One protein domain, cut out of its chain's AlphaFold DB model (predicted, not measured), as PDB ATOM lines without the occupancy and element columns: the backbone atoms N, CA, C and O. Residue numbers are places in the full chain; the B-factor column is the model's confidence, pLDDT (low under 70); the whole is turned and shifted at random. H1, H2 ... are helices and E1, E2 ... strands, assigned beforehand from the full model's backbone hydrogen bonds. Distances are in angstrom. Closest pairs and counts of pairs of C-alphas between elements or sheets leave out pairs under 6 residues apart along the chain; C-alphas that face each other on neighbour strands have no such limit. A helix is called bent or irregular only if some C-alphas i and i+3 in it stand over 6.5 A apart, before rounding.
ATOM      1  N   SER A  41      42.114  11.754  54.335       91.56
ATOM      2  CA  SER A  41      40.800  12.167  54.863       91.56
ATOM      3  C   SER A  41      40.019  13.142  53.968       91.56
ATOM      4  O   SER A  41      39.612  14.208  54.420       91.56
ATOM      5  N   VAL A  42      39.838  12.805  52.683       94.06
ATOM      6  CA  VAL A  42      38.997  13.617  51.787       94.06
ATOM      7  C   VAL A  42      37.533  13.443  52.174       94.06
ATOM      8  O   VAL A  42      36.962  12.367  52.000       94.06
ATOM      9  N   GLU A  43      36.927  14.520  52.648       94.50
ATOM     10  CA  GLU A  43      35.527  14.600  53.039       94.50
ATOM     11  C   GLU A  43      34.798  15.576  52.117       94.50
ATOM     12  O   GLU A  43      35.334  16.620  51.743       94.50
ATOM     13  N   ALA A  44      33.582  15.215  51.715       93.62
ATOM     14  CA  ALA A  44      32.730  16.039  50.872       93.62
ATOM     15  C   ALA A  44      31.330  16.101  51.488       93.62
ATOM     16  O   ALA A  44      30.689  15.071  51.692       93.62
ATOM     17  N   GLU A  45      30.861  17.309  51.770       94.56
ATOM     18  CA  GLU A  45      29.606  17.561  52.475       94.56
ATOM     19  C   GLU A  45      28.731  18.512  51.664       94.56
ATOM     20  O   GLU A  45      29.208  19.521  51.145       94.56
ATOM     21  N   PHE A  46      27.451  18.171  51.529       94.69
ATOM     22  CA  PHE A  46      26.481  18.965  50.787       94.69
ATOM     23  C   PHE A  46      25.702  19.877  51.730       94.69
ATOM     24  O   PHE A  46      25.168  19.421  52.736       94.69
ATOM     25  N   PHE A  47      25.597  21.147  51.356       93.81
ATOM     26  CA  PHE A  47      24.816  22.155  52.059       93.81
ATOM     27  C   PHE A  47      23.701  22.656  51.148       93.81
ATOM     28  O   PHE A  47      23.954  23.127  50.031       93.81
ATOM     29  N   TYR A  48      22.472  22.562  51.649       93.62
ATOM     30  CA  TYR A  48      21.265  23.060  51.006       93.62
ATOM     31  C   TYR A  48      20.723  24.244  51.814       93.62
ATOM     32  O   TYR A  48      20.227  24.067  52.926       93.62
ATOM     33  N   ASN A  49      20.881  25.454  51.275       92.38
ATOM     34  CA  ASN A  49      20.596  26.697  51.991       92.38
ATOM     35  C   ASN A  49      19.183  27.203  51.712       92.38
ATOM     36  O   ASN A  49      18.472  27.533  52.652       92.38
ATOM     37  N   PHE A  50      18.786  27.285  50.436       92.38
ATOM     38  CA  PHE A  50      17.451  27.733  50.040       92.38
ATOM     39  C   PHE A  50      17.043  27.245  48.646       92.38
ATOM     40  O   PHE A  50      17.877  27.010  47.768       92.38
ATOM     41  N   PHE A  51      15.733  27.143  48.439       92.75
ATOM     42  CA  PHE A  51      15.124  26.629  47.218       92.75
ATOM     43  C   PHE A  51      15.228  27.570  46.019       92.75
ATOM     44  O   PHE A  51      15.023  28.784  46.114       92.75
ATOM     45  N   VAL A  52      15.429  26.982  44.833       91.94
ATOM     46  CA  VAL A  52      15.326  27.682  43.543       91.94
ATOM     47  C   VAL A  52      14.602  26.804  42.525       91.94
ATOM     48  O   VAL A  52      14.956  25.656  42.328       91.94
ATOM     49  N   ARG A  53      13.660  27.356  41.754       89.69
ATOM     50  CA  ARG A  53      12.797  26.576  40.835       89.69
ATOM     51  C   ARG A  53      13.510  25.610  39.876       89.69
ATOM     52  O   ARG A  53      12.938  24.584  39.524       89.69
ATOM     53  N   ASN A  54      14.702  25.952  39.379       87.81
ATOM     54  CA  ASN A  54      15.443  25.188  38.356       87.81
ATOM     55  C   ASN A  54      16.623  24.367  38.911       87.81
ATOM     56  O   ASN A  54      17.469  23.884  38.162       87.81
ATOM     57  N   GLU A  55      16.643  24.190  40.216       87.44
ATOM     58  CA  GLU A  55      17.565  23.456  41.076       87.44
ATOM     59  C   GLU A  55      18.118  22.107  40.615       87.44
ATOM     60  O   GLU A  55      19.321  21.860  40.730       87.44
ATOM     61  N   SER A  56      17.269  21.250  40.056       85.25
ATOM     62  CA  SER A  56      17.679  19.926  39.568       85.25
ATOM     63  C   SER A  56      18.337  19.984  38.185       85.25
ATOM     64  O   SER A  56      18.957  19.023  37.738       85.25
ATOM     65  N   SER A  57      18.176  21.101  37.473       82.75
ATOM     66  CA  SER A  57      18.671  21.290  36.104       82.75
ATOM     67  C   SER A  57      19.846  22.260  36.019       82.75
ATOM     68  O   SER A  57      20.685  22.125  35.128       82.75
ATOM     69  N   ASN A  58      19.921  23.213  36.948       81.31
ATOM     70  CA  ASN A  58      20.864  24.312  36.907       81.31
ATOM     71  C   ASN A  58      22.015  24.121  37.898       81.31
ATOM     72  O   ASN A  58      21.794  23.881  39.083       81.31
ATOM     73  N   SER A  59      23.236  24.295  37.400       74.62
ATOM     74  CA  SER A  59      24.480  24.292  38.173       74.62
ATOM     75  C   SER A  59      25.154  25.670  38.210       74.62
ATOM     76  O   SER A  59      26.366  25.737  38.413       74.62
ATOM     77  N   ASP A  60      24.432  26.758  37.930       66.31
ATOM     78  CA  ASP A  60      25.005  28.108  37.914       66.31
ATOM     79  C   ASP A  60      25.609  28.475  39.279       66.31
ATOM     80  O   ASP A  60      24.922  28.518  40.296       66.31
ATOM     81  N   GLY A  61      26.916  28.754  39.283       60.16
ATOM     82  CA  GLY A  61      27.694  29.065  40.480       60.16
ATOM     83  C   GLY A  61      29.142  29.461  40.162       60.16
ATOM     84  O   GLY A  61      29.581  29.452  39.007       60.16
ATOM     85  N   ARG A  62      29.912  29.810  41.196       57.03
ATOM     86  CA  ARG A  62      31.369  30.048  41.171       57.03
ATOM     87  C   ARG A  62      32.070  29.272  42.290       57.03
ATOM     88  O   ARG A  62      31.604  29.264  43.423       57.03
ATOM     89  N   THR A  63      33.210  28.657  41.996       59.41
ATOM     90  CA  THR A  63      34.042  28.004  43.019       59.41
ATOM     91  C   THR A  63      34.674  29.064  43.922       59.41
ATOM     92  O   THR A  63      35.246  30.032  43.418       59.41
ATOM     93  N   LEU A  64      34.557  28.895  45.241       65.81
ATOM     94  CA  LEU A  64      35.127  29.791  46.245       65.81
ATOM     95  C   LEU A  64      36.228  29.059  47.014       65.81
ATOM     96  O   LEU A  64      36.021  27.965  47.537       65.81
ATOM     97  N   PHE A  65      37.407  29.670  47.089       60.97
ATOM     98  CA  PHE A  65      38.553  29.116  47.807       60.97
ATOM     99  C   PHE A  65      38.585  29.655  49.237       60.97
ATOM    100  O   PHE A  65      38.438  30.867  49.448       60.97
ATOM    101  N   ILE A  66      38.786  28.770  50.216       59.22
ATOM    102  CA  ILE A  66      38.887  29.165  51.619       59.22
ATOM    103  C   ILE A  66      40.174  28.611  52.211       59.22
ATOM    104  O   ILE A  66      40.341  27.403  52.341       59.22
ATOM    105  N   ASP A  67      41.065  29.521  52.594       55.00
ATOM    106  CA  ASP A  67      42.256  29.194  53.362       55.00
ATOM    107  C   ASP A  67      41.953  29.306  54.869       55.00
ATOM    108  O   ASP A  67      41.646  30.411  55.348       55.00
ATOM    109  N   PRO A  68      42.007  28.187  55.618       53.00
ATOM    110  CA  PRO A  68      41.773  28.183  57.055       53.00
ATOM    111  C   PRO A  68      42.907  28.824  57.870       53.00
ATOM    112  O   PRO A  68      42.676  29.154  59.030       53.00
ATOM    113  N   GLN A  69      44.109  29.030  57.311       51.03
ATOM    114  CA  GLN A  69      45.244  29.601  58.050       51.03
ATOM    115  C   GLN A  69      45.373  31.123  57.916       51.03
ATOM    116  O   GLN A  69      45.748  31.786  58.883       51.03
ATOM    117  N   THR A  70      45.033  31.711  56.765       48.22
ATOM    118  CA  THR A  70      45.130  33.174  56.561       48.22
ATOM    119  C   THR A  70      43.864  33.946  56.919       48.22
ATOM    120  O   THR A  70      43.897  35.176  57.002       48.22
ATOM    121  N   THR A  71      42.747  33.258  57.172       48.06
ATOM    122  CA  THR A  71      41.472  33.914  57.466       48.06
ATOM    123  C   THR A  71      41.004  33.581  58.889       48.06
ATOM    124  O   THR A  71      40.418  32.520  59.091       48.06
ATOM    125  N   PRO A  72      41.084  34.512  59.864       50.66
ATOM    126  CA  PRO A  72      40.357  34.423  61.143       50.66
ATOM    127  C   PRO A  72      38.818  34.380  60.991       50.66
ATOM    128  O   PRO A  72      38.086  34.527  61.962       50.66
ATOM    129  N   SER A  73      38.315  34.260  59.759       56.69
ATOM    130  CA  SER A  73      36.914  34.350  59.374       56.69
ATOM    131  C   SER A  73      36.555  33.316  58.292       56.69
ATOM    132  O   SER A  73      35.816  33.639  57.360       56.69
ATOM    133  N   TYR A  74      37.096  32.093  58.380       61.22
ATOM    134  CA  TYR A  74      36.633  30.938  57.590       61.22
ATOM    135  C   TYR A  74      35.097  30.858  57.612       61.22
ATOM    136  O   TYR A  74      34.448  30.879  56.565       61.22
ATOM    137  N   ASP A  75      34.529  30.952  58.817       67.31
ATOM    138  CA  ASP A  75      33.085  30.984  59.048       67.31
ATOM    139  C   ASP A  75      32.406  32.136  58.313       67.31
ATOM    140  O   ASP A  75      31.321  31.964  57.785       67.31
ATOM    141  N   ARG A  76      33.044  33.303  58.186       76.19
ATOM    142  CA  ARG A  76      32.442  34.450  57.496       76.19
ATOM    143  C   ARG A  76      32.303  34.223  55.994       76.19
ATOM    144  O   ARG A  76      31.269  34.577  55.444       76.19
ATOM    145  N   LYS A  77      33.315  33.647  55.332       75.50
ATOM    146  CA  LYS A  77      33.231  33.326  53.893       75.50
ATOM    147  C   LYS A  77      32.222  32.211  53.637       75.50
ATOM    148  O   LYS A  77      31.506  32.261  52.644       75.50
ATOM    149  N   PHE A  78      32.161  31.226  54.532       78.81
ATOM    150  CA  PHE A  78      31.145  30.181  54.478       78.81
ATOM    151  C   PHE A  78      29.735  30.753  54.692       78.81
ATOM    152  O   PHE A  78      28.843  30.448  53.911       78.81
ATOM    153  N   LEU A  79      29.545  31.632  55.681       82.06
ATOM    154  CA  LEU A  79      28.272  32.306  55.949       82.06
ATOM    155  C   LEU A  79      27.841  33.176  54.761       82.06
ATOM    156  O   LEU A  79      26.726  33.032  54.274       82.06
ATOM    157  N   GLU A  80      28.745  33.992  54.214       83.38
ATOM    158  CA  GLU A  80      28.487  34.791  53.008       83.38
ATOM    159  C   GLU A  80      28.108  33.905  51.812       83.38
ATOM    160  O   GLU A  80      27.172  34.210  51.067       83.38
ATOM    161  N   ALA A  81      28.791  32.767  51.644       81.44
ATOM    162  CA  ALA A  81      28.443  31.790  50.622       81.44
ATOM    163  C   ALA A  81      27.069  31.150  50.887       81.44
ATOM    164  O   ALA A  81      26.305  30.979  49.942       81.44
ATOM    165  N   SER A  82      26.726  30.850  52.142       84.19
ATOM    166  CA  SER A  82      25.427  30.270  52.497       84.19
ATOM    167  C   SER A  82      24.254  31.225  52.273       84.19
ATOM    168  O   SER A  82      23.178  30.789  51.875       84.19
ATOM    169  N   GLU A  83      24.474  32.531  52.444       85.25
ATOM    170  CA  GLU A  83      23.474  33.564  52.156       85.25
ATOM    171  C   GLU A  83      23.317  33.810  50.648       85.25
ATOM    172  O   GLU A  83      22.235  34.152  50.175       85.25
ATOM    173  N   THR A  84      24.396  33.639  49.877       86.75
ATOM    174  CA  THR A  84      24.420  33.990  48.449       86.75
ATOM    175  C   THR A  84      24.035  32.824  47.541       86.75
ATOM    176  O   THR A  84      23.388  33.026  46.511       86.75
ATOM    177  N   PHE A  85      24.461  31.606  47.875       89.56
ATOM    178  CA  PHE A  85      24.306  30.437  47.016       89.56
ATOM    179  C   PHE A  85      23.257  29.484  47.588       89.56
ATOM    180  O   PHE A  85      23.338  29.123  48.759       89.56
ATOM    181  N   PRO A  86      22.316  28.994  46.762       90.44
ATOM    182  CA  PRO A  86      21.263  28.096  47.235       90.44
ATOM    183  C   PRO A  86      21.814  26.746  47.697       90.44
ATOM    184  O   PRO A  86      21.232  26.084  48.549       90.44
ATOM    185  N   ARG A  87      22.928  26.316  47.098       91.69
ATOM    186  CA  ARG A  87      23.513  24.989  47.251       91.69
ATOM    187  C   ARG A  87      25.017  25.069  47.117       91.69
ATOM    188  O   ARG A  87      25.525  25.809  46.273       91.69
ATOM    189  N   MET A  88      25.719  24.257  47.890       93.88
ATOM    190  CA  MET A  88      27.165  24.138  47.773       93.88
ATOM    191  C   MET A  88      27.665  22.803  48.306       93.88
ATOM    192  O   MET A  88      27.009  22.153  49.115       93.88
ATOM    193  N   ILE A  89      28.844  22.401  47.850       94.38
ATOM    194  CA  ILE A  89      29.592  21.284  48.412       94.38
ATOM    195  C   ILE A  89      30.848  21.851  49.055       94.38
ATOM    196  O   ILE A  89      31.591  22.607  48.425       94.38
ATOM    197  N   ARG A  90      31.092  21.470  50.303       93.38
ATOM    198  CA  ARG A  90      32.359  21.701  50.989       93.38
ATOM    199  C   ARG A  90      33.218  20.462  50.828       93.38
ATOM    200  O   ARG A  90      32.771  19.369  51.163       93.38
ATOM    201  N   ILE A  91      34.434  20.640  50.333       94.38
ATOM    202  CA  ILE A  91      35.425  19.573  50.250       94.38
ATOM    203  C   ILE A  91      36.564  19.934  51.194       94.38
ATOM    204  O   ILE A  91      37.065  21.055  51.124       94.38
ATOM    205  N   SER A  92      36.978  19.000  52.044       94.12
ATOM    206  CA  SER A  92      38.109  19.148  52.966       94.12
ATOM    207  C   SER A  92      39.020  17.929  52.924       94.12
ATOM    208  O   SER A  92      38.574  16.826  52.626       94.12
ATOM    209  N   TRP A  93      40.310  18.125  53.187       95.06
ATOM    210  CA  TRP A  93      41.314  17.062  53.246       95.06
ATOM    211  C   TRP A  93      42.453  17.433  54.193       95.06
ATOM    212  O   TRP A  93      42.695  18.602  54.489       95.06
ATOM    213  N   ALA A  94      43.198  16.433  54.642       93.88
ATOM    214  CA  ALA A  94      44.431  16.630  55.384       93.88
ATOM    215  C   ALA A  94      45.620  16.816  54.428       93.88
ATOM    216  O   ALA A  94      45.765  16.123  53.413       93.88
ATOM    217  N   LYS A  95      46.469  17.798  54.758       92.00
ATOM    218  CA  LYS A  95      47.663  18.149  53.981       92.00
ATOM    219  C   LYS A  95      48.643  16.962  53.959       92.00
ATOM    220  O   LYS A  95      48.891  16.380  55.013       92.00
ATOM    221  N   PRO A  96      49.216  16.613  52.793       91.81
ATOM    222  CA  PRO A  96      50.203  15.545  52.692       91.81
ATOM    223  C   PRO A  96      51.511  15.935  53.389       91.81
ATOM    224  O   PRO A  96      51.950  17.087  53.321       91.81
ATOM    225  N   GLU A  97      52.164  14.962  54.020       88.12
ATOM    226  CA  GLU A  97      53.465  15.161  54.655       88.12
ATOM    227  C   GLU A  97      54.598  14.904  53.656       88.12
ATOM    228  O   GLU A  97      54.814  13.786  53.192       88.12
ATOM    229  N   PHE A  98      55.355  15.954  53.341       81.94
ATOM    230  CA  PHE A  98      56.627  15.844  52.630       81.94
ATOM    231  C   PHE A  98      57.771  15.746  53.647       81.94
ATOM    232  O   PHE A  98      57.726  16.378  54.704       81.94
ATOM    233  N   SER A  99      58.805  14.954  53.338       73.00
ATOM    234  CA  SER A  99      59.896  14.688  54.286       73.00
ATOM    235  C   SER A  99      60.570  15.980  54.781       73.00
ATOM    236  O   SER A  99      60.863  16.881  53.997       73.00
ATOM    237  N   GLU A 100      60.865  16.074  56.083       59.31
ATOM    238  CA  GLU A 100      61.368  17.316  56.702       59.31
ATOM    239  C   GLU A 100      62.714  17.803  56.153       59.31
ATOM    240  O   GLU A 100      63.013  18.994  56.233       59.31
ATOM    241  N   LYS A 101      63.492  16.918  55.513       56.69
ATOM    242  CA  LYS A 101      64.730  17.275  54.799       56.69
ATOM    243  C   LYS A 101      64.510  18.310  53.683       56.69
ATOM    244  O   LYS A 101      65.475  18.891  53.199       56.69
ATOM    245  N   VAL A 102      63.256  18.539  53.292       53.69
ATOM    246  CA  VAL A 102      62.830  19.455  52.230       53.69
ATOM    247  C   VAL A 102      62.488  20.863  52.757       53.69
ATOM    248  O   VAL A 102      62.593  21.823  52.003       53.69
ATOM    249  N   THR A 123      60.297  32.813  47.553       47.88
ATOM    250  CA  THR A 123      58.914  33.216  47.311       47.88
ATOM    251  C   THR A 123      58.713  33.701  45.870       47.88
ATOM    252  O   THR A 123      57.604  33.619  45.356       47.88
ATOM    253  N   SER A 124      59.748  34.159  45.152       48.75
ATOM    254  CA  SER A 124      59.619  34.608  43.753       48.75
ATOM    255  C   SER A 124      59.527  33.468  42.724       48.75
ATOM    256  O   SER A 124      58.886  33.652  41.689       48.75
ATOM    257  N   ILE A 125      60.119  32.296  42.991       49.78
ATOM    258  CA  ILE A 125      60.036  31.119  42.101       49.78
ATOM    259  C   ILE A 125      58.709  30.384  42.316       49.78
ATOM    260  O   ILE A 125      58.032  30.062  41.339       49.78
ATOM    261  N   GLU A 126      58.278  30.225  43.570       51.28
ATOM    262  CA  GLU A 126      56.932  29.729  43.902       51.28
ATOM    263  C   GLU A 126      55.832  30.635  43.319       51.28
ATOM    264  O   GLU A 126      54.806  30.149  42.854       51.28
ATOM    265  N   ASN A 127      56.077  31.948  43.225       53.88
ATOM    266  CA  ASN A 127      55.159  32.893  42.579       53.88
ATOM    267  C   ASN A 127      55.206  32.888  41.036       53.88
ATOM    268  O   ASN A 127      54.319  33.475  40.406       53.88
ATOM    269  N   ARG A 128      56.221  32.273  40.407       60.66
ATOM    270  CA  ARG A 128      56.384  32.229  38.939       60.66
ATOM    271  C   ARG A 128      55.773  30.988  38.294       60.66
ATOM    272  O   ARG A 128      55.312  31.079  37.160       60.66
ATOM    273  N   LEU A 129      55.760  29.855  38.993       73.38
ATOM    274  CA  LEU A 129      55.255  28.581  38.481       73.38
ATOM    275  C   LEU A 129      53.809  28.350  38.920       73.38
ATOM    276  O   LEU A 129      53.536  27.771  39.967       73.38
ATOM    277  N   ARG A 130      52.868  28.806  38.094       83.12
ATOM    278  CA  ARG A 130      51.438  28.568  38.296       83.12
ATOM    279  C   ARG A 130      51.033  27.245  37.669       83.12
ATOM    280  O   ARG A 130      51.249  27.042  36.477       83.12
ATOM    281  N   ILE A 131      50.396  26.364  38.444       87.50
ATOM    282  CA  ILE A 131      49.903  25.066  37.945       87.50
ATOM    283  C   ILE A 131      48.976  25.277  36.741       87.50
ATOM    284  O   ILE A 131      49.016  24.500  35.792       87.50
ATOM    285  N   LYS A 132      48.179  26.354  36.743       88.69
ATOM    286  CA  LYS A 132      47.272  26.680  35.632       88.69
ATOM    287  C   LYS A 132      47.982  26.908  34.301       88.69
ATOM    288  O   LYS A 132      47.407  26.576  33.270       88.69
ATOM    289  N   ASP A 133      49.200  27.445  34.320       89.50
ATOM    290  CA  ASP A 133      49.954  27.751  33.100       89.50
ATOM    291  C   ASP A 133      50.564  26.485  32.472       89.50
ATOM    292  O   ASP A 133      50.878  26.476  31.284       89.50
ATOM    293  N   TYR A 134      50.677  25.406  33.254       90.38
ATOM    294  CA  TYR A 134      51.317  24.143  32.876       90.38
ATOM    295  C   TYR A 134      50.389  22.938  33.058       90.38
ATOM    296  O   TYR A 134      50.860  21.824  33.265       90.38
ATOM    297  N   ILE A 135      49.070  23.141  33.000       89.69
ATOM    298  CA  ILE A 135      48.088  22.083  33.281       89.69
ATOM    299  C   ILE A 135      48.248  20.865  32.357       89.69
ATOM    300  O   ILE A 135      48.154  19.732  32.819       89.69
ATOM    301  N   ASP A 136      48.570  21.105  31.084       89.75
ATOM    302  CA  ASP A 136      48.803  20.060  30.078       89.75
ATOM    303  C   ASP A 136      50.159  19.353  30.255       89.75
ATOM    304  O   ASP A 136      50.386  18.288  29.682       89.75
ATOM    305  N   ASP A 137      51.062  19.944  31.042       89.94
ATOM    306  CA  ASP A 137      52.395  19.420  31.345       89.94
ATOM    307  C   ASP A 137      52.457  18.732  32.721       89.94
ATOM    308  O   ASP A 137      53.502  18.194  33.096       89.94
ATOM    309  N   VAL A 138      51.351  18.714  33.480       90.88
ATOM    310  CA  VAL A 138      51.260  17.962  34.737       90.88
ATOM    311  C   VAL A 138      51.274  16.468  34.427       90.88
ATOM    312  O   VAL A 138      50.379  15.930  33.777       90.88
ATOM    313  N   LEU A 139      52.284  15.775  34.943       91.00
ATOM    314  CA  LEU A 139      52.387  14.329  34.830       91.00
ATOM    315  C   LEU A 139      51.627  13.654  35.961       91.00
ATOM    316  O   LEU A 139      51.889  13.906  37.129       91.00
ATOM    317  N   PHE A 140      50.723  12.742  35.637       90.44
ATOM    318  CA  PHE A 140      50.083  11.908  36.648       90.44
ATOM    319  C   PHE A 140      50.980  10.714  36.957       90.44
ATOM    320  O   PHE A 140      51.439  10.040  36.036       90.44
ATOM    321  N   GLU A 141      51.191  10.421  38.238       88.12
ATOM    322  CA  GLU A 141      51.974   9.268  38.705       88.12
ATOM    323  C   GLU A 141      51.562   7.964  37.998       88.12
ATOM    324  O   GLU A 141      52.395   7.169  37.569       88.12
ATOM    325  N   GLU A 142      50.258   7.770  37.824       83.31
ATOM    326  CA  GLU A 142      49.680   6.596  37.167       83.31
ATOM    327  C   GLU A 142      49.900   6.538  35.651       83.31
ATOM    328  O   GLU A 142      49.625   5.507  35.050       83.31
ATOM    329  N   SER A 143      50.371   7.621  35.028       83.81
ATOM    330  CA  SER A 143      50.590   7.739  33.579       83.81
ATOM    331  C   SER A 143      52.067   7.693  33.186       83.81
ATOM    332  O   SER A 143      52.395   7.883  32.015       83.81
ATOM    333  N   ILE A 144      52.977   7.450  34.133       81.81
ATOM    334  CA  ILE A 144      54.412   7.398  33.846       81.81
ATOM    335  C   ILE A 144      54.726   6.124  33.054       81.81
ATOM    336  O   ILE A 144      54.492   5.003  33.508       81.81
ATOM    337  N   THR A 145      55.285   6.307  31.859       81.50
ATOM    338  CA  THR A 145      55.698   5.226  30.957       81.50
ATOM    339  C   THR A 145      57.173   5.344  30.613       81.50
ATOM    340  O   THR A 145      57.691   6.452  30.478       81.50
ATOM    341  N   THR A 303      61.023   9.168  29.797       77.56
ATOM    342  CA  THR A 303      60.865  10.457  29.118       77.56
ATOM    343  C   THR A 303      59.842  11.284  29.879       77.56
ATOM    344  O   THR A 303      58.659  10.959  29.893       77.56
ATOM    345  N   ILE A 304      60.306  12.351  30.519       79.44
ATOM    346  CA  ILE A 304      59.470  13.332  31.210       79.44
ATOM    347  C   ILE A 304      59.549  14.635  30.427       79.44
ATOM    348  O   ILE A 304      60.632  15.016  29.982       79.44
ATOM    349  N   ARG A 305      58.416  15.321  30.259       83.75
ATOM    350  CA  ARG A 305      58.390  16.687  29.736       83.75
ATOM    351  C   ARG A 305      58.644  17.651  30.900       83.75
ATOM    352  O   ARG A 305      57.776  17.784  31.758       83.75
ATOM    353  N   PRO A 306      59.829  18.275  30.989       85.50
ATOM    354  CA  PRO A 306      60.130  19.179  32.085       85.50
ATOM    355  C   PRO A 306      59.450  20.531  31.863       85.50
ATOM    356  O   PRO A 306      59.325  20.997  30.731       85.50
ATOM    357  N   VAL A 307      59.074  21.173  32.963       85.62
ATOM    358  CA  VAL A 307      58.594  22.555  32.978       85.62
ATOM    359  C   VAL A 307      59.773  23.526  32.887       85.62
ATOM    360  O   VAL A 307      59.734  24.499  32.138       85.62
ATOM    361  N   GLU A 308      60.863  23.221  33.593       83.12
ATOM    362  CA  GLU A 308      62.119  23.970  33.527       83.12
ATOM    363  C   GLU A 308      63.305  23.010  33.386       83.12
ATOM    364  O   GLU A 308      63.345  21.946  34.011       83.12
ATOM    365  N   VAL A 309      64.294  23.408  32.582       81.38
ATOM    366  CA  VAL A 309      65.565  22.692  32.430       81.38
ATOM    367  C   VAL A 309      66.701  23.653  32.719       81.38
ATOM    368  O   VAL A 309      66.802  24.723  32.117       81.38
ATOM    369  N   PHE A 310      67.583  23.244  33.616       76.94
ATOM    370  CA  PHE A 310      68.780  23.984  33.965       76.94
ATOM    371  C   PHE A 310      69.985  23.385  33.251       76.94
ATOM    372  O   PHE A 310      70.103  22.164  33.164       76.94
ATOM    373  N   GLY A 311      70.853  24.262  32.728       68.88
ATOM    374  CA  GLY A 311      72.010  23.904  31.905       68.88
ATOM    375  C   GLY A 311      72.961  22.889  32.552       68.88
ATOM    376  O   GLY A 311      72.847  22.597  33.744       68.88
ATOM    377  N   PRO A 312      73.910  22.347  31.768       62.91
ATOM    378  CA  PRO A 312      74.754  21.252  32.221       62.91
ATOM    379  C   PRO A 312      75.564  21.685  33.448       62.91
ATOM    380  O   PRO A 312      76.321  22.656  33.388       62.91
ATOM    381  N   GLN A 313      75.396  20.969  34.559       60.12
ATOM    382  CA  GLN A 313      76.224  21.164  35.747       60.12
ATOM    383  C   GLN A 313      77.646  20.674  35.427       60.12
ATOM    384  O   GLN A 313      77.797  19.585  34.857       60.12
ATOM    385  N   PRO A 314      78.707  21.435  35.749       55.03
ATOM    386  CA  PRO A 314      80.060  20.923  35.622       55.03
ATOM    387  C   PRO A 314      80.198  19.715  36.553       55.03
ATOM    388  O   PRO A 314      80.061  19.822  37.768       55.03
ATOM    389  N   THR A 315      80.508  18.553  35.986       53.34
ATOM    390  CA  THR A 315      80.720  17.275  36.691       53.34
ATOM    391  C   THR A 315      81.906  17.297  37.677       53.34
ATOM    392  O   THR A 315      82.331  16.248  38.156       53.34
ATOM    393  N   SER A 316      82.500  18.463  37.954       46.59
ATOM    394  CA  SER A 316      83.740  18.612  38.718       46.59
ATOM    395  C   SER A 316      83.561  18.557  40.235       46.59
ATOM    396  O   SER A 316      84.520  18.193  40.910       46.59
ATOM    397  N   ASP A 317      82.364  18.803  40.777       47.16
ATOM    398  CA  ASP A 317      82.118  18.641  42.224       47.16
ATOM    399  C   ASP A 317      81.691  17.207  42.603       47.16
ATOM    400  O   ASP A 317      81.746  16.807  43.769       47.16
ATOM    401  N   PHE A 324      73.523  14.036  44.181       64.88
ATOM    402  CA  PHE A 324      72.378  14.896  43.925       64.88
ATOM    403  C   PHE A 324      71.162  14.282  44.620       64.88
ATOM    404  O   PHE A 324      70.806  13.132  44.369       64.88
ATOM    405  N   ASP A 325      70.564  15.034  45.539       67.44
ATOM    406  CA  ASP A 325      69.346  14.610  46.213       67.44
ATOM    407  C   ASP A 325      68.147  15.027  45.357       67.44
ATOM    408  O   ASP A 325      67.837  16.218  45.259       67.44
ATOM    409  N   GLU A 326      67.456  14.052  44.772       75.94
ATOM    410  CA  GLU A 326      66.129  14.253  44.186       75.94
ATOM    411  C   GLU A 326      65.151  14.717  45.272       75.94
ATOM    412  O   GLU A 326      65.132  14.187  46.389       75.94
ATOM    413  N   ARG A 327      64.359  15.750  44.971       78.56
ATOM    414  CA  ARG A 327      63.468  16.388  45.954       78.56
ATOM    415  C   ARG A 327      62.160  16.817  45.310       78.56
ATOM    416  O   ARG A 327      62.139  17.255  44.162       78.56
ATOM    417  N   SER A 328      61.092  16.746  46.095       85.50
ATOM    418  CA  SER A 328      59.739  17.150  45.707       85.50
ATOM    419  C   SER A 328      59.176  18.106  46.750       85.50
ATOM    420  O   SER A 328      59.244  17.804  47.943       85.50
ATOM    421  N   ILE A 329      58.605  19.225  46.312       86.56
ATOM    422  CA  ILE A 329      57.823  20.135  47.163       86.56
ATOM    423  C   ILE A 329      56.355  20.093  46.756       86.56
ATOM    424  O   ILE A 329      56.053  19.843  45.592       86.56
ATOM    425  N   LEU A 330      55.442  20.378  47.682       88.94
ATOM    426  CA  LEU A 330      54.039  20.600  47.341       88.94
ATOM    427  C   LEU A 330      53.929  21.887  46.516       88.94
ATOM    428  O   LEU A 330      54.370  22.928  46.972       88.94
ATOM    429  N   ALA A 331      53.334  21.830  45.329       89.31
ATOM    430  CA  ALA A 331      53.017  23.008  44.524       89.31
ATOM    431  C   ALA A 331      51.556  23.444  44.712       89.31
ATOM    432  O   ALA A 331      51.251  24.626  44.624       89.31
ATOM    433  N   GLY A 332      50.652  22.500  44.983       92.12
ATOM    434  CA  GLY A 332      49.224  22.763  45.153       92.12
ATOM    435  C   GLY A 332      48.396  21.495  44.960       92.12
ATOM    436  O   GLY A 332      48.889  20.383  45.164       92.12
ATOM    437  N   TYR A 333      47.143  21.650  44.541       95.06
ATOM    438  CA  TYR A 333      46.215  20.542  44.341       95.06
ATOM    439  C   TYR A 333      45.518  20.603  42.985       95.06
ATOM    440  O   TYR A 333      45.166  21.667  42.473       95.06
ATOM    441  N   TYR A 334      45.276  19.418  42.436       95.88
ATOM    442  CA  TYR A 334      44.527  19.203  41.208       95.88
ATOM    443  C   TYR A 334      43.287  18.384  41.550       95.88
ATOM    444  O   TYR A 334      43.399  17.233  41.977       95.88
ATOM    445  N   VAL A 335      42.103  18.981  41.416       96.00
ATOM    446  CA  VAL A 335      40.846  18.336  41.804       96.00
ATOM    447  C   VAL A 335      40.025  17.996  40.569       96.00
ATOM    448  O   VAL A 335      39.508  18.877  39.884       96.00
ATOM    449  N   GLU A 336      39.863  16.705  40.299       94.50
ATOM    450  CA  GLU A 336      38.966  16.222  39.249       94.50
ATOM    451  C   GLU A 336      37.537  16.182  39.782       94.50
ATOM    452  O   GLU A 336      37.271  15.574  40.823       94.50
ATOM    453  N   LYS A 337      36.605  16.779  39.039       94.31
ATOM    454  CA  LYS A 337      35.178  16.757  39.354       94.31
ATOM    455  C   LYS A 337      34.428  15.914  38.329       94.31
ATOM    456  O   LYS A 337      34.560  16.099  37.121       94.31
ATOM    457  N   SER A 338      33.584  15.011  38.816       91.50
ATOM    458  CA  SER A 338      32.651  14.255  37.980       91.50
ATOM    459  C   SER A 338      31.261  14.209  38.606       91.50
ATOM    460  O   SER A 338      31.122  14.136  39.824       91.50
ATOM    461  N   GLU A 339      30.237  14.298  37.766       89.06
ATOM    462  CA  GLU A 339      28.818  14.244  38.121       89.06
ATOM    463  C   GLU A 339      28.249  12.914  37.643       89.06
ATOM    464  O   GLU A 339      28.309  12.600  36.456       89.06
ATOM    465  N   VAL A 340      27.674  12.137  38.550       84.44
ATOM    466  CA  VAL A 340      26.892  10.955  38.207       84.44
ATOM    467  C   VAL A 340      25.433  11.379  38.152       84.44
ATOM    468  O   VAL A 340      24.829  11.750  39.161       84.44
ATOM    469  N   THR A 341      24.876  11.360  36.946       71.44
ATOM    470  CA  THR A 341      23.471  11.705  36.717       71.44
ATOM    471  C   THR A 341      22.543  10.622  37.270       71.44
ATOM    472  O   THR A 341      22.939   9.470  37.442       71.44
ATOM    473  N   SER A 342      21.262  10.953  37.453       65.38
ATOM    474  CA  SER A 342      20.226  10.002  37.888       65.38
ATOM    475  C   SER A 342      19.993   8.823  36.928       65.38
ATOM    476  O   SER A 342      19.200   7.945  37.236       65.38
ATOM    477  N   LYS A 343      20.611   8.836  35.739       64.88
ATOM    478  CA  LYS A 343      20.593   7.741  34.756       64.88
ATOM    479  C   LYS A 343      21.889   6.920  34.777       64.88
ATOM    480  O   LYS A 343      22.170   6.204  33.829       64.88
ATOM    481  N   GLY A 344      22.742   7.114  35.782       66.06
ATOM    482  CA  GLY A 344      24.030   6.433  35.905       66.06
ATOM    483  C   GLY A 344      25.147   6.986  35.014       66.06
ATOM    484  O   GLY A 344      26.305   6.682  35.280       66.06
ATOM    485  N   LYS A 345      24.844   7.836  34.020       74.88
ATOM    486  CA  LYS A 345      25.858   8.468  33.161       74.88
ATOM    487  C   LYS A 345      26.773   9.382  33.972       74.88
ATOM    488  O   LYS A 345      26.277  10.265  34.680       74.88
ATOM    489  N   VAL A 346      28.082   9.218  33.787       81.06
ATOM    490  CA  VAL A 346      29.126  10.068  34.372       81.06
ATOM    491  C   VAL A 346      29.461  11.221  33.420       81.06
ATOM    492  O   VAL A 346      29.746  11.015  32.242       81.06
ATOM    493  N   ILE A 347      29.410  12.453  33.922       86.00
ATOM    494  CA  ILE A 347      29.806  13.674  33.218       86.00
ATOM    495  C   ILE A 347      31.066  14.211  33.892       86.00
ATOM    496  O   ILE A 347      31.055  14.525  35.082       86.00
ATOM    497  N   HIS A 348      32.152  14.321  33.135       88.31
ATOM    498  CA  HIS A 348      33.393  14.928  33.607       88.31
ATOM    499  C   HIS A 348      33.329  16.446  33.442       88.31
ATOM    500  O   HIS A 348      32.930  16.940  32.389       88.31
ATOM    501  N   HIS A 349      33.695  17.165  34.499       91.25
ATOM    502  CA  HIS A 349      33.780  18.623  34.518       91.25
ATOM    503  C   HIS A 349      35.242  19.063  34.433       91.25
ATOM    504  O   HIS A 349      36.146  18.268  34.703       91.25
ATOM    505  N   ASP A 350      35.463  20.334  34.101       91.19
ATOM    506  CA  ASP A 350      36.804  20.920  34.108       91.19
ATOM    507  C   ASP A 350      37.450  20.785  35.501       91.19
ATOM    508  O   ASP A 350      36.766  20.956  36.522       91.19
ATOM    509  N   PRO A 351      38.758  20.481  35.565       92.44
ATOM    510  CA  PRO A 351      39.460  20.326  36.829       92.44
ATOM    511  C   PRO A 351      39.520  21.649  37.600       92.44
ATOM    512  O   PRO A 351      39.669  22.735  37.033       92.44
ATOM    513  N   ILE A 352      39.443  21.555  38.924       93.75
ATOM    514  CA  ILE A 352      39.587  22.692  39.832       93.75
ATOM    515  C   ILE A 352      41.040  22.721  40.306       93.75
ATOM    516  O   ILE A 352      41.499  21.815  41.003       93.75
ATOM    517  N   ILE A 353      41.763  23.768  39.912       93.31
ATOM    518  CA  ILE A 353      43.182  23.945  40.235       93.31
ATOM    519  C   ILE A 353      43.332  24.851  41.452       93.31
ATOM    520  O   ILE A 353      42.888  26.005  41.429       93.31
ATOM    521  N   LEU A 354      43.982  24.327  42.490       90.94
ATOM    522  CA  LEU A 354      44.288  25.026  43.733       90.94
ATOM    523  C   LEU A 354      45.798  25.262  43.798       90.94
ATOM    524  O   LEU A 354      46.567  24.319  43.939       90.94
ATOM    525  N   GLU A 355      46.228  26.512  43.667       86.94
ATOM    526  CA  GLU A 355      47.659  26.864  43.595       86.94
ATOM    527  C   GLU A 355      48.276  27.140  44.970       86.94
ATOM    528  O   GLU A 355      49.490  27.204  45.104       86.94
ATOM    529  N   ASP A 356      47.450  27.306  46.002       83.69
ATOM    530  CA  ASP A 356      47.928  27.542  47.358       83.69
ATOM    531  C   ASP A 356      48.120  26.209  48.100       83.69
ATOM    532  O   ASP A 356      47.191  25.417  48.282       83.69
ATOM    533  N   GLN A 357      49.361  25.980  48.528       84.75
ATOM    534  CA  GLN A 357      49.838  24.786  49.226       84.75
ATOM    535  C   GLN A 357      49.267  24.629  50.645       84.75
ATOM    536  O   GLN A 357      49.441  23.580  51.275       84.75
ATOM    537  N   ASN A 358      48.674  25.681  51.208       84.62
ATOM    538  CA  ASN A 358      48.087  25.673  52.547       84.62
ATOM    539  C   ASN A 358      46.575  25.438  52.528       84.62
ATOM    540  O   ASN A 358      45.991  25.182  53.580       84.62
ATOM    541  N   LEU A 359      45.951  25.442  51.345       84.81
ATOM    542  CA  LEU A 359      44.541  25.103  51.204       84.81
ATOM    543  C   LEU A 359      44.298  23.641  51.579       84.81
ATOM    544  O   LEU A 359      44.803  22.719  50.946       84.81
ATOM    545  N   THR A 360      43.459  23.433  52.586       89.50
ATOM    546  CA  THR A 360      42.965  22.108  52.989       89.50
ATOM    547  C   THR A 360      41.468  21.945  52.740       89.50
ATOM    548  O   THR A 360      40.896  20.910  53.070       89.50
ATOM    549  N   SER A 361      40.810  22.963  52.176       90.44
ATOM    550  CA  SER A 361      39.394  22.902  51.823       90.44
ATOM    551  C   SER A 361      39.017  23.904  50.730       90.44
ATOM    552  O   SER A 361      39.716  24.893  50.503       90.44
ATOM    553  N   PHE A 362      37.897  23.665  50.045       90.19
ATOM    554  CA  PHE A 362      37.261  24.648  49.162       90.19
ATOM    555  C   PHE A 362      35.745  24.429  49.077       90.19
ATOM    556  O   PHE A 362      35.231  23.374  49.459       90.19
ATOM    557  N   ILE A 363      35.033  25.433  48.559       91.69
ATOM    558  CA  ILE A 363      33.590  25.380  48.318       91.69
ATOM    559  C   ILE A 363      33.310  25.347  46.816       91.69
ATOM    560  O   ILE A 363      33.706  26.239  46.058       91.69
ATOM    561  N   ASP A 364      32.556  24.340  46.391       92.94
ATOM    562  CA  ASP A 364      32.004  24.237  45.049       92.94
ATOM    563  C   ASP A 364      30.516  24.595  45.050       92.94
ATOM    564  O   ASP A 364      29.692  23.881  45.614       92.94
ATOM    565  N   THR A 365      30.155  25.690  44.388       91.00
ATOM    566  CA  THR A 365      28.750  26.112  44.252       91.00
ATOM    567  C   THR A 365      28.134  25.684  42.917       91.00
ATOM    568  O   THR A 365      26.936  25.854  42.708       91.00
ATOM    569  N   LYS A 366      28.919  25.105  41.992       90.81
ATOM    570  CA  LYS A 366      28.431  24.672  40.672       90.81
ATOM    571  C   LYS A 366      27.801  23.283  40.742       90.81
ATOM    572  O   LYS A 366      28.294  22.336  40.121       90.81
ATOM    573  N   VAL A 367      26.754  23.138  41.546       91.81
ATOM    574  CA  VAL A 367      26.206  21.830  41.929       91.81
ATOM    575  C   VAL A 367      24.690  21.787  41.743       91.81
ATOM    576  O   VAL A 367      23.978  22.744  42.056       91.81
ATOM    577  N   LYS A 368      24.192  20.670  41.205       90.62
ATOM    578  CA  LYS A 368      22.757  20.416  41.018       90.62
ATOM    579  C   LYS A 368      22.210  19.599  42.173       90.62
ATOM    580  O   LYS A 368      22.860  18.655  42.629       90.62
ATOM    581  N   TYR A 369      20.987  19.901  42.583       89.44
ATOM    582  CA  TYR A 369      20.275  19.042  43.522       89.44
ATOM    583  C   TYR A 369      19.902  17.709  42.861       89.44
ATOM    584  O   TYR A 369      19.632  17.638  41.660       89.44
ATOM    585  N   GLY A 370      19.903  16.633  43.641       85.81
ATOM    586  CA  GLY A 370      19.596  15.278  43.189       85.81
ATOM    587  C   GLY A 370      20.710  14.589  42.404       85.81
ATOM    588  O   GLY A 370      20.522  13.457  41.965       85.81
ATOM    589  N   SER A 371      21.859  15.245  42.226       87.75
ATOM    590  CA  SER A 371      23.034  14.666  41.568       87.75
ATOM    591  C   SER A 371      24.049  14.156  42.589       87.75
ATOM    592  O   SER A 371      24.102  14.623  43.728       87.75
ATOM    593  N   VAL A 372      24.878  13.200  42.175       89.62
ATOM    594  CA  VAL A 372      25.998  12.710  42.986       89.62
ATOM    595  C   VAL A 372      27.291  13.217  42.372       89.62
ATOM    596  O   VAL A 372      27.522  13.031  41.179       89.62
ATOM    597  N   TYR A 373      28.137  13.855  43.174       92.00
ATOM    598  CA  TYR A 373      29.433  14.351  42.723       92.00
ATOM    599  C   TYR A 373      30.565  13.523  43.324       92.00
ATOM    600  O   TYR A 373      30.545  13.164  44.502       92.00
ATOM    601  N   LYS A 374      31.560  13.232  42.489       92.00
ATOM    602  CA  LYS A 374      32.812  12.573  42.853       92.00
ATOM    603  C   LYS A 374      33.949  13.565  42.626       92.00
ATOM    604  O   LYS A 374      34.145  14.029  41.500       92.00
ATOM    605  N   TYR A 375      34.687  13.849  43.693       94.62
ATOM    606  CA  TYR A 375      35.874  14.696  43.700       94.62
ATOM    607  C   TYR A 375      37.100  13.825  43.924       94.62
ATOM    608  O   TYR A 375      37.194  13.168  44.958       94.62
ATOM    609  N   ARG A 376      38.046  13.813  42.984       94.19
ATOM    610  CA  ARG A 376      39.372  13.233  43.220       94.19
ATOM    611  C   ARG A 376      40.357  14.362  43.470       94.19
ATOM    612  O   ARG A 376      40.673  15.111  42.553       94.19
ATOM    613  N   VAL A 377      40.846  14.456  44.698       95.94
ATOM    614  CA  VAL A 377      41.835  15.450  45.116       95.94
ATOM    615  C   VAL A 377      43.227  14.844  44.967       95.94
ATOM    616  O   VAL A 377      43.557  13.870  45.647       95.94
ATOM    617  N   ARG A 378      44.038  15.410  44.072       95.56
ATOM    618  CA  ARG A 378      45.443  15.040  43.866       95.56
ATOM    619  C   ARG A 378      46.357  16.106  44.448       95.56
ATOM    620  O   ARG A 378      46.084  17.299  44.342       95.56
ATOM    621  N   CYS A 379      47.458  15.655  45.028       95.00
ATOM    622  CA  CYS A 379      48.578  16.508  45.399       95.00
ATOM    623  C   CYS A 379      49.418  16.747  44.143       95.00
ATOM    624  O   CYS A 379      49.762  15.779  43.471       95.00
ATOM    625  N   VAL A 380      49.735  17.999  43.820       94.62
ATOM    626  CA  VAL A 380      50.675  18.333  42.744       94.62
ATOM    627  C   VAL A 380      51.988  18.723  43.388       94.62
ATOM    628  O   VAL A 380      52.037  19.689  44.150       94.62
ATOM    629  N   ALA A 381      53.047  17.983  43.083       92.06
ATOM    630  CA  ALA A 381      54.389  18.260  43.550       92.06
ATOM    631  C   ALA A 381      55.263  18.820  42.425       92.06
ATOM    632  O   ALA A 381      55.195  18.359  41.287       92.06
ATOM    633  N   LEU A 382      56.111  19.794  42.749       90.00
ATOM    634  CA  LEU A 382      57.215  20.203  41.887       90.00
ATOM    635  C   LEU A 382      58.427  19.340  42.243       90.00
ATOM    636  O   LEU A 382      59.004  19.484  43.325       90.00
ATOM    637  N   THR A 383      58.791  18.432  41.342       88.12
ATOM    638  CA  THR A 383      59.861  17.450  41.541       88.12
ATOM    639  C   THR A 383      61.082  17.818  40.717       88.12
ATOM    640  O   THR A 383      60.978  18.092  39.519       88.12
ATOM    641  N   GLN A 384      62.247  17.812  41.363       85.69
ATOM    642  CA  GLN A 384      63.541  18.100  40.761       85.69
ATOM    643  C   GLN A 384      64.399  16.829  40.711       85.69
ATOM    644  O   GLN A 384      64.623  16.198  41.745       85.69
ATOM    645  N   PHE A 385      64.900  16.487  39.524       83.62
ATOM    646  CA  PHE A 385      65.692  15.278  39.274       83.62
ATOM    647  C   PHE A 385      66.763  15.508  38.198       83.62
ATOM    648  O   PHE A 385      66.714  16.489  37.446       83.62
ATOM    649  N   GLU A 386      67.754  14.618  38.139       83.38
ATOM    650  CA  GLU A 386      68.778  14.633  37.092       83.38
ATOM    651  C   GLU A 386      68.220  14.062  35.784       83.38
ATOM    652  O   GLU A 386      67.568  13.019  35.764       83.38
ATOM    653  N   ALA A 387      68.491  14.736  34.669       80.38
ATOM    654  CA  ALA A 387      68.013  14.351  33.351       80.38
ATOM    655  C   ALA A 387      69.136  14.394  32.309       80.38
ATOM    656  O   ALA A 387      70.067  15.201  32.378       80.38
ATOM    657  N   LEU A 388      69.014  13.537  31.298       76.38
ATOM    658  CA  LEU A 388      69.866  13.546  30.113       76.38
ATOM    659  C   LEU A 388      69.103  14.194  28.954       76.38
ATOM    660  O   LEU A 388      67.936  13.883  28.718       76.38
ATOM    661  N   SER A 389      69.755  15.093  28.216       70.12
ATOM    662  CA  SER A 389      69.147  15.700  27.028       70.12
ATOM    663  C   SER A 389      69.108  14.702  25.870       70.12
ATOM    664  O   SER A 389      70.143  14.182  25.455       70.12
ATOM    665  N   ILE A 390      67.912  14.463  25.327       64.94
ATOM    666  CA  ILE A 390      67.673  13.559  24.186       64.94
ATOM    667  C   ILE A 390      67.852  14.312  22.847       64.94
ATOM    668  O   ILE A 390      68.123  13.717  21.805       64.94
ATOM    669  N   THR A 391      67.760  15.645  22.860       59.19
ATOM    670  CA  THR A 391      67.775  16.507  21.669       59.19
ATOM    671  C   THR A 391      69.038  17.372  21.615       59.19
ATOM    672  O   THR A 391      69.003  18.539  21.997       59.19
ATOM    673  N   GLY A 392      70.166  16.851  21.114       48.41
ATOM    674  CA  GLY A 392      71.271  17.728  20.693       48.41
ATOM    675  C   GLY A 392      72.666  17.108  20.631       48.41
ATOM    676  O   GLY A 392      73.271  16.790  21.646       48.41
ATOM    677  N   VAL A 393      73.223  17.077  19.420       51.31
ATOM    678  CA  VAL A 393      74.544  16.562  18.996       51.31
ATOM    679  C   VAL A 393      75.755  17.305  19.622       51.31
ATOM    680  O   VAL A 393      76.890  17.072  19.224       51.31
ATOM    681  N   THR A 394      75.576  18.193  20.609       51.94
ATOM    682  CA  THR A 394      76.656  19.098  21.070       51.94
ATOM    683  C   THR A 394      76.849  19.255  22.581       51.94
ATOM    684  O   THR A 394      77.780  19.952  22.975       51.94
ATOM    685  N   SER A 395      76.079  18.593  23.451       53.31
ATOM    686  CA  SER A 395      76.390  18.601  24.893       53.31
ATOM    687  C   SER A 395      75.857  17.361  25.610       53.31
ATOM    688  O   SER A 395      74.745  17.357  26.133       53.31
ATOM    689  N   THR A 396      76.671  16.307  25.657       57.34
ATOM    690  CA  THR A 396      76.518  15.211  26.621       57.34
ATOM    691  C   THR A 396      76.830  15.755  28.016       57.34
ATOM    692  O   THR A 396      77.997  15.913  28.371       57.34
ATOM    693  N   GLY A 397      75.800  16.107  28.779       66.56
ATOM    694  CA  GLY A 397      75.921  16.612  30.145       66.56
ATOM    695  C   GLY A 397      74.722  16.190  30.987       66.56
ATOM    696  O   GLY A 397      73.664  15.882  30.439       66.56
ATOM    697  N   VAL A 398      74.906  16.154  32.306       73.00
ATOM    698  CA  VAL A 398      73.815  15.953  33.268       73.00
ATOM    699  C   VAL A 398      73.118  17.296  33.465       73.00
ATOM    700  O   VAL A 398      73.760  18.295  33.804       73.00
ATOM    701  N   PHE A 399      71.816  17.325  33.205       80.00
ATOM    702  CA  PHE A 399      70.953  18.483  33.404       80.00
ATOM    703  C   PHE A 399      70.123  18.280  34.665       80.00
ATOM    704  O   PHE A 399      69.858  17.152  35.070       80.00
ATOM    705  N   ILE A 400      69.669  19.377  35.262       81.44
ATOM    706  CA  ILE A 400      68.655  19.324  36.314       81.44
ATOM    707  C   ILE A 400      67.326  19.711  35.675       81.44
ATOM    708  O   ILE A 400      67.201  20.796  35.103       81.44
ATOM    709  N   ALA A 401      66.345  18.821  35.766       85.50
ATOM    710  CA  ALA A 401      64.995  19.035  35.270       85.50
ATOM    711  C   ALA A 401      64.026  19.240  36.436       85.50
ATOM    712  O   ALA A 401      64.171  18.630  37.497       85.50
ATOM    713  N   ARG A 402      63.020  20.091  36.224       87.19
ATOM    714  CA  ARG A 402      61.862  20.228  37.112       87.19
ATOM    715  C   ARG A 402      60.595  19.844  36.375       87.19
ATOM    716  O   ARG A 402      60.370  20.321  35.265       87.19
ATOM    717  N   ALA A 403      59.763  19.022  36.998       90.56
ATOM    718  CA  ALA A 403      58.468  18.624  36.458       90.56
ATOM    719  C   ALA A 403      57.376  18.744  37.523       90.56
ATOM    720  O   ALA A 403      57.643  18.592  38.716       90.56
ATOM    721  N   LEU A 404      56.148  19.007  37.079       92.56
ATOM    722  CA  LEU A 404      54.964  18.938  37.928       92.56
ATOM    723  C   LEU A 404      54.410  17.520  37.876       92.56
ATOM    724  O   LEU A 404      54.116  17.009  36.796       92.56
ATOM    725  N   ILE A 405      54.275  16.894  39.040       92.69
ATOM    726  CA  ILE A 405      53.827  15.511  39.167       92.69
ATOM    727  C   ILE A 405      52.635  15.460  40.118       92.69
ATOM    728  O   ILE A 405      52.733  15.862  41.277       92.69
ATOM    729  N   ALA A 406      51.497  14.982  39.627       94.88
ATOM    730  CA  ALA A 406      50.286  14.773  40.399       94.88
ATOM    731  C   ALA A 406      50.230  13.343  40.954       94.88
ATOM    732  O   ALA A 406      50.404  12.374  40.211       94.88
ATOM    733  N   SER A 407      49.924  13.208  42.244       94.38
ATOM    734  CA  SER A 407      49.688  11.907  42.876       94.38
ATOM    735  C   SER A 407      48.422  11.224  42.341       94.38
ATOM    736  O   SER A 407      47.593  11.835  41.652       94.38
ATOM    737  N   ARG A 408      48.221   9.949  42.692       90.06
ATOM    738  CA  ARG A 408      47.000   9.184  42.341       90.06
ATOM    739  C   ARG A 408      45.714   9.817  42.882       90.06
ATOM    740  O   ARG A 408      44.648   9.716  42.277       90.06
ATOM    741  N   GLY A 409      45.833  10.513  44.011       91.12
ATOM    742  CA  GLY A 409      44.756  11.251  44.656       91.12
ATOM    743  C   GLY A 409      43.744  10.386  45.404       91.12
ATOM    744  O   GLY A 409      43.607   9.181  45.190       91.12
ATOM    745  N   LYS A 410      42.994  11.033  46.293       92.69
ATOM    746  CA  LYS A 410      41.913  10.413  47.069       92.69
ATOM    747  C   LYS A 410      40.560  10.920  46.614       92.69
ATOM    748  O   LYS A 410      40.429  12.048  46.145       92.69
ATOM    749  N   ILE A 411      39.553  10.065  46.751       90.44
ATOM    750  CA  ILE A 411      38.205  10.317  46.257       90.44
ATOM    751  C   ILE A 411      37.277  10.643  47.429       90.44
ATOM    752  O   ILE A 411      37.160   9.840  48.349       90.44
ATOM    753  N   GLY A 412      36.571  11.768  47.335       90.56
ATOM    754  CA  GLY A 412      35.373  12.074  48.114       90.56
ATOM    755  C   GLY A 412      34.126  11.963  47.236       90.56
ATOM    756  O   GLY A 412      34.129  12.413  46.087       90.56
ATOM    757  N   VAL A 413      33.060  11.356  47.755       90.06
ATOM    758  CA  VAL A 413      31.767  11.228  47.063       90.06
ATOM    759  C   VAL A 413      30.687  11.859  47.922       90.06
ATOM    760  O   VAL A 413      30.629  11.604  49.120       90.06
ATOM    761  N   VAL A 414      29.815  12.648  47.303       92.19
ATOM    762  CA  VAL A 414      28.735  13.343  48.001       92.19
ATOM    763  C   VAL A 414      27.445  13.294  47.190       92.19
ATOM    764  O   VAL A 414      27.428  13.539  45.982       92.19
ATOM    765  N   SER A 415      26.351  12.963  47.873       91.62
ATOM    766  CA  SER A 415      25.001  12.993  47.316       91.62
ATOM    767  C   SER A 415      24.353  14.335  47.631       91.62
ATOM    768  O   SER A 415      24.187  14.667  48.801       91.62
ATOM    769  N   CYS A 416      23.944  15.080  46.605       91.31
ATOM    770  CA  CYS A 416      23.302  16.387  46.764       91.31
ATOM    771  C   CYS A 416      21.801  16.241  47.018       91.31
ATOM    772  O   CYS A 416      20.985  16.669  46.205       91.31
ATOM    773  N   LEU A 417      21.446  15.557  48.102       90.06
ATOM    774  CA  LEU A 417      20.067  15.349  48.524       90.06
ATOM    775  C   LEU A 417      19.901  15.872  49.940       90.06
ATOM    776  O   LEU A 417      20.711  15.546  50.809       90.06
TER     777      LEU A 417
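AT A GLANCE: This is residues 41 to 102, 123 to 145, 303 to 317 and 324 to 417 of the 694 residues of an uncharacterized protein of Rhodobacteraceae bacterium (UniProt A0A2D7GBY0). A long, twisted sheet, built on the long strands E8 and E4, runs through most of the domain, and at one end it is partly face to face with the small sheet E1, E2, E7 in a sandwich. H1 covers the face of the small sheet turned away from the large one, while the hairpin E8 and E9, with E3 beside it, carries the large sheet on toward the other end, and H3 packs on it. The 194 printed residues hold three named helices and ten named strands, in the order E1 H1 E2 H2 H3 E3 E4 E5 E6 E7 E8 E9 E10; the class is mixed, helices and strands, and the neighbour strands are antiparallel. The whole is loose, with a radius of gyration of the C-alphas of 20.3 A, and elongated, spanning 70 by 41 by 25 A.

IN THESE COORDINATES: In the branched sheet, E8 is residues 372 to 388, 45.7 A long, from C-alpha 372 at (25.998, 12.710, 42.986) to C-alpha 388 at (69.866, 13.546, 30.113). E4 is residues 327 to 340, 37.8 A; E9 residues 398 to 406, 24.6 A; E10 residues 410 to 415; E3 residues 308 to 310; E5 residues 346 to 348; E6 residues 352 to 354. In the other sheet, E1 is residues 41 to 48, 22.7 A, beginning at C-alpha 41 (40.800, 12.167, 54.863); E2 residues 87 to 94, 23.9 A; E7 residues 361 to 364. H1 is residues 74 to 84, 15.6 A, H2 residues 123 to 126 and H3 residues 131 to 137.

HOW THE PARTS SIT: E4 lies on one side of E8, with N 334 and O 378 at 3.0 A, within hydrogen-bond range; E9 and E10 lie on the other side, with N 383 and O 403 at 2.9 A and N 375 and O 412 at 2.8 A. E8 bends by 67 degrees at residue 385 and E4 by 56 degrees at residue 331. E5, in a hairpin with E4, and E6 lie on one side of E4, with N 339 and O 347 at 2.8 A and N 333 and O 354 at 2.8 A. E3 pairs with E9, N 310 and O 400 at 2.9 A. Across the sandwich E1 touches E10, the closest C-alphas being those of Val 42 and Gly 412, 5.4 A. E2 has E1 and E7 as neighbours, with N 45 and O 90 at 2.9 A and N 89 and O 364 at 2.8 A. H1 is on this sheet at a height of 9.7 A and runs along E2, at 4 degrees on the local plane. H3 is on the branched sheet at 6.5 A, over none of its strands, and is irregular, with C-alphas 133 and 136 8.3 A apart; H2 is not on either sheet. Every O i to N i+4 pair is within hydrogen-bond range in H1, but 1 of 3 in H3, where 2 of 4 O i to N i+3 pairs are; H2 is too short for an O i to N i+4 pair.

THE WHOLE: The C-alphas farthest apart, those of Arg 53 and Ser 316, are 71.4 A from each other. Residues 103 to 122, 146 to 302 and 318 to 323 are not printed, with C-alpha gaps of 15.1 A, 7.6 A and 10.6 A. Of the links printed whole, E1 to H1, 25 residues, is long. The mean pLDDT of the printed part is 80.8, and 45 residues are under 70, among them residues 60 to 75 and 390 to 397.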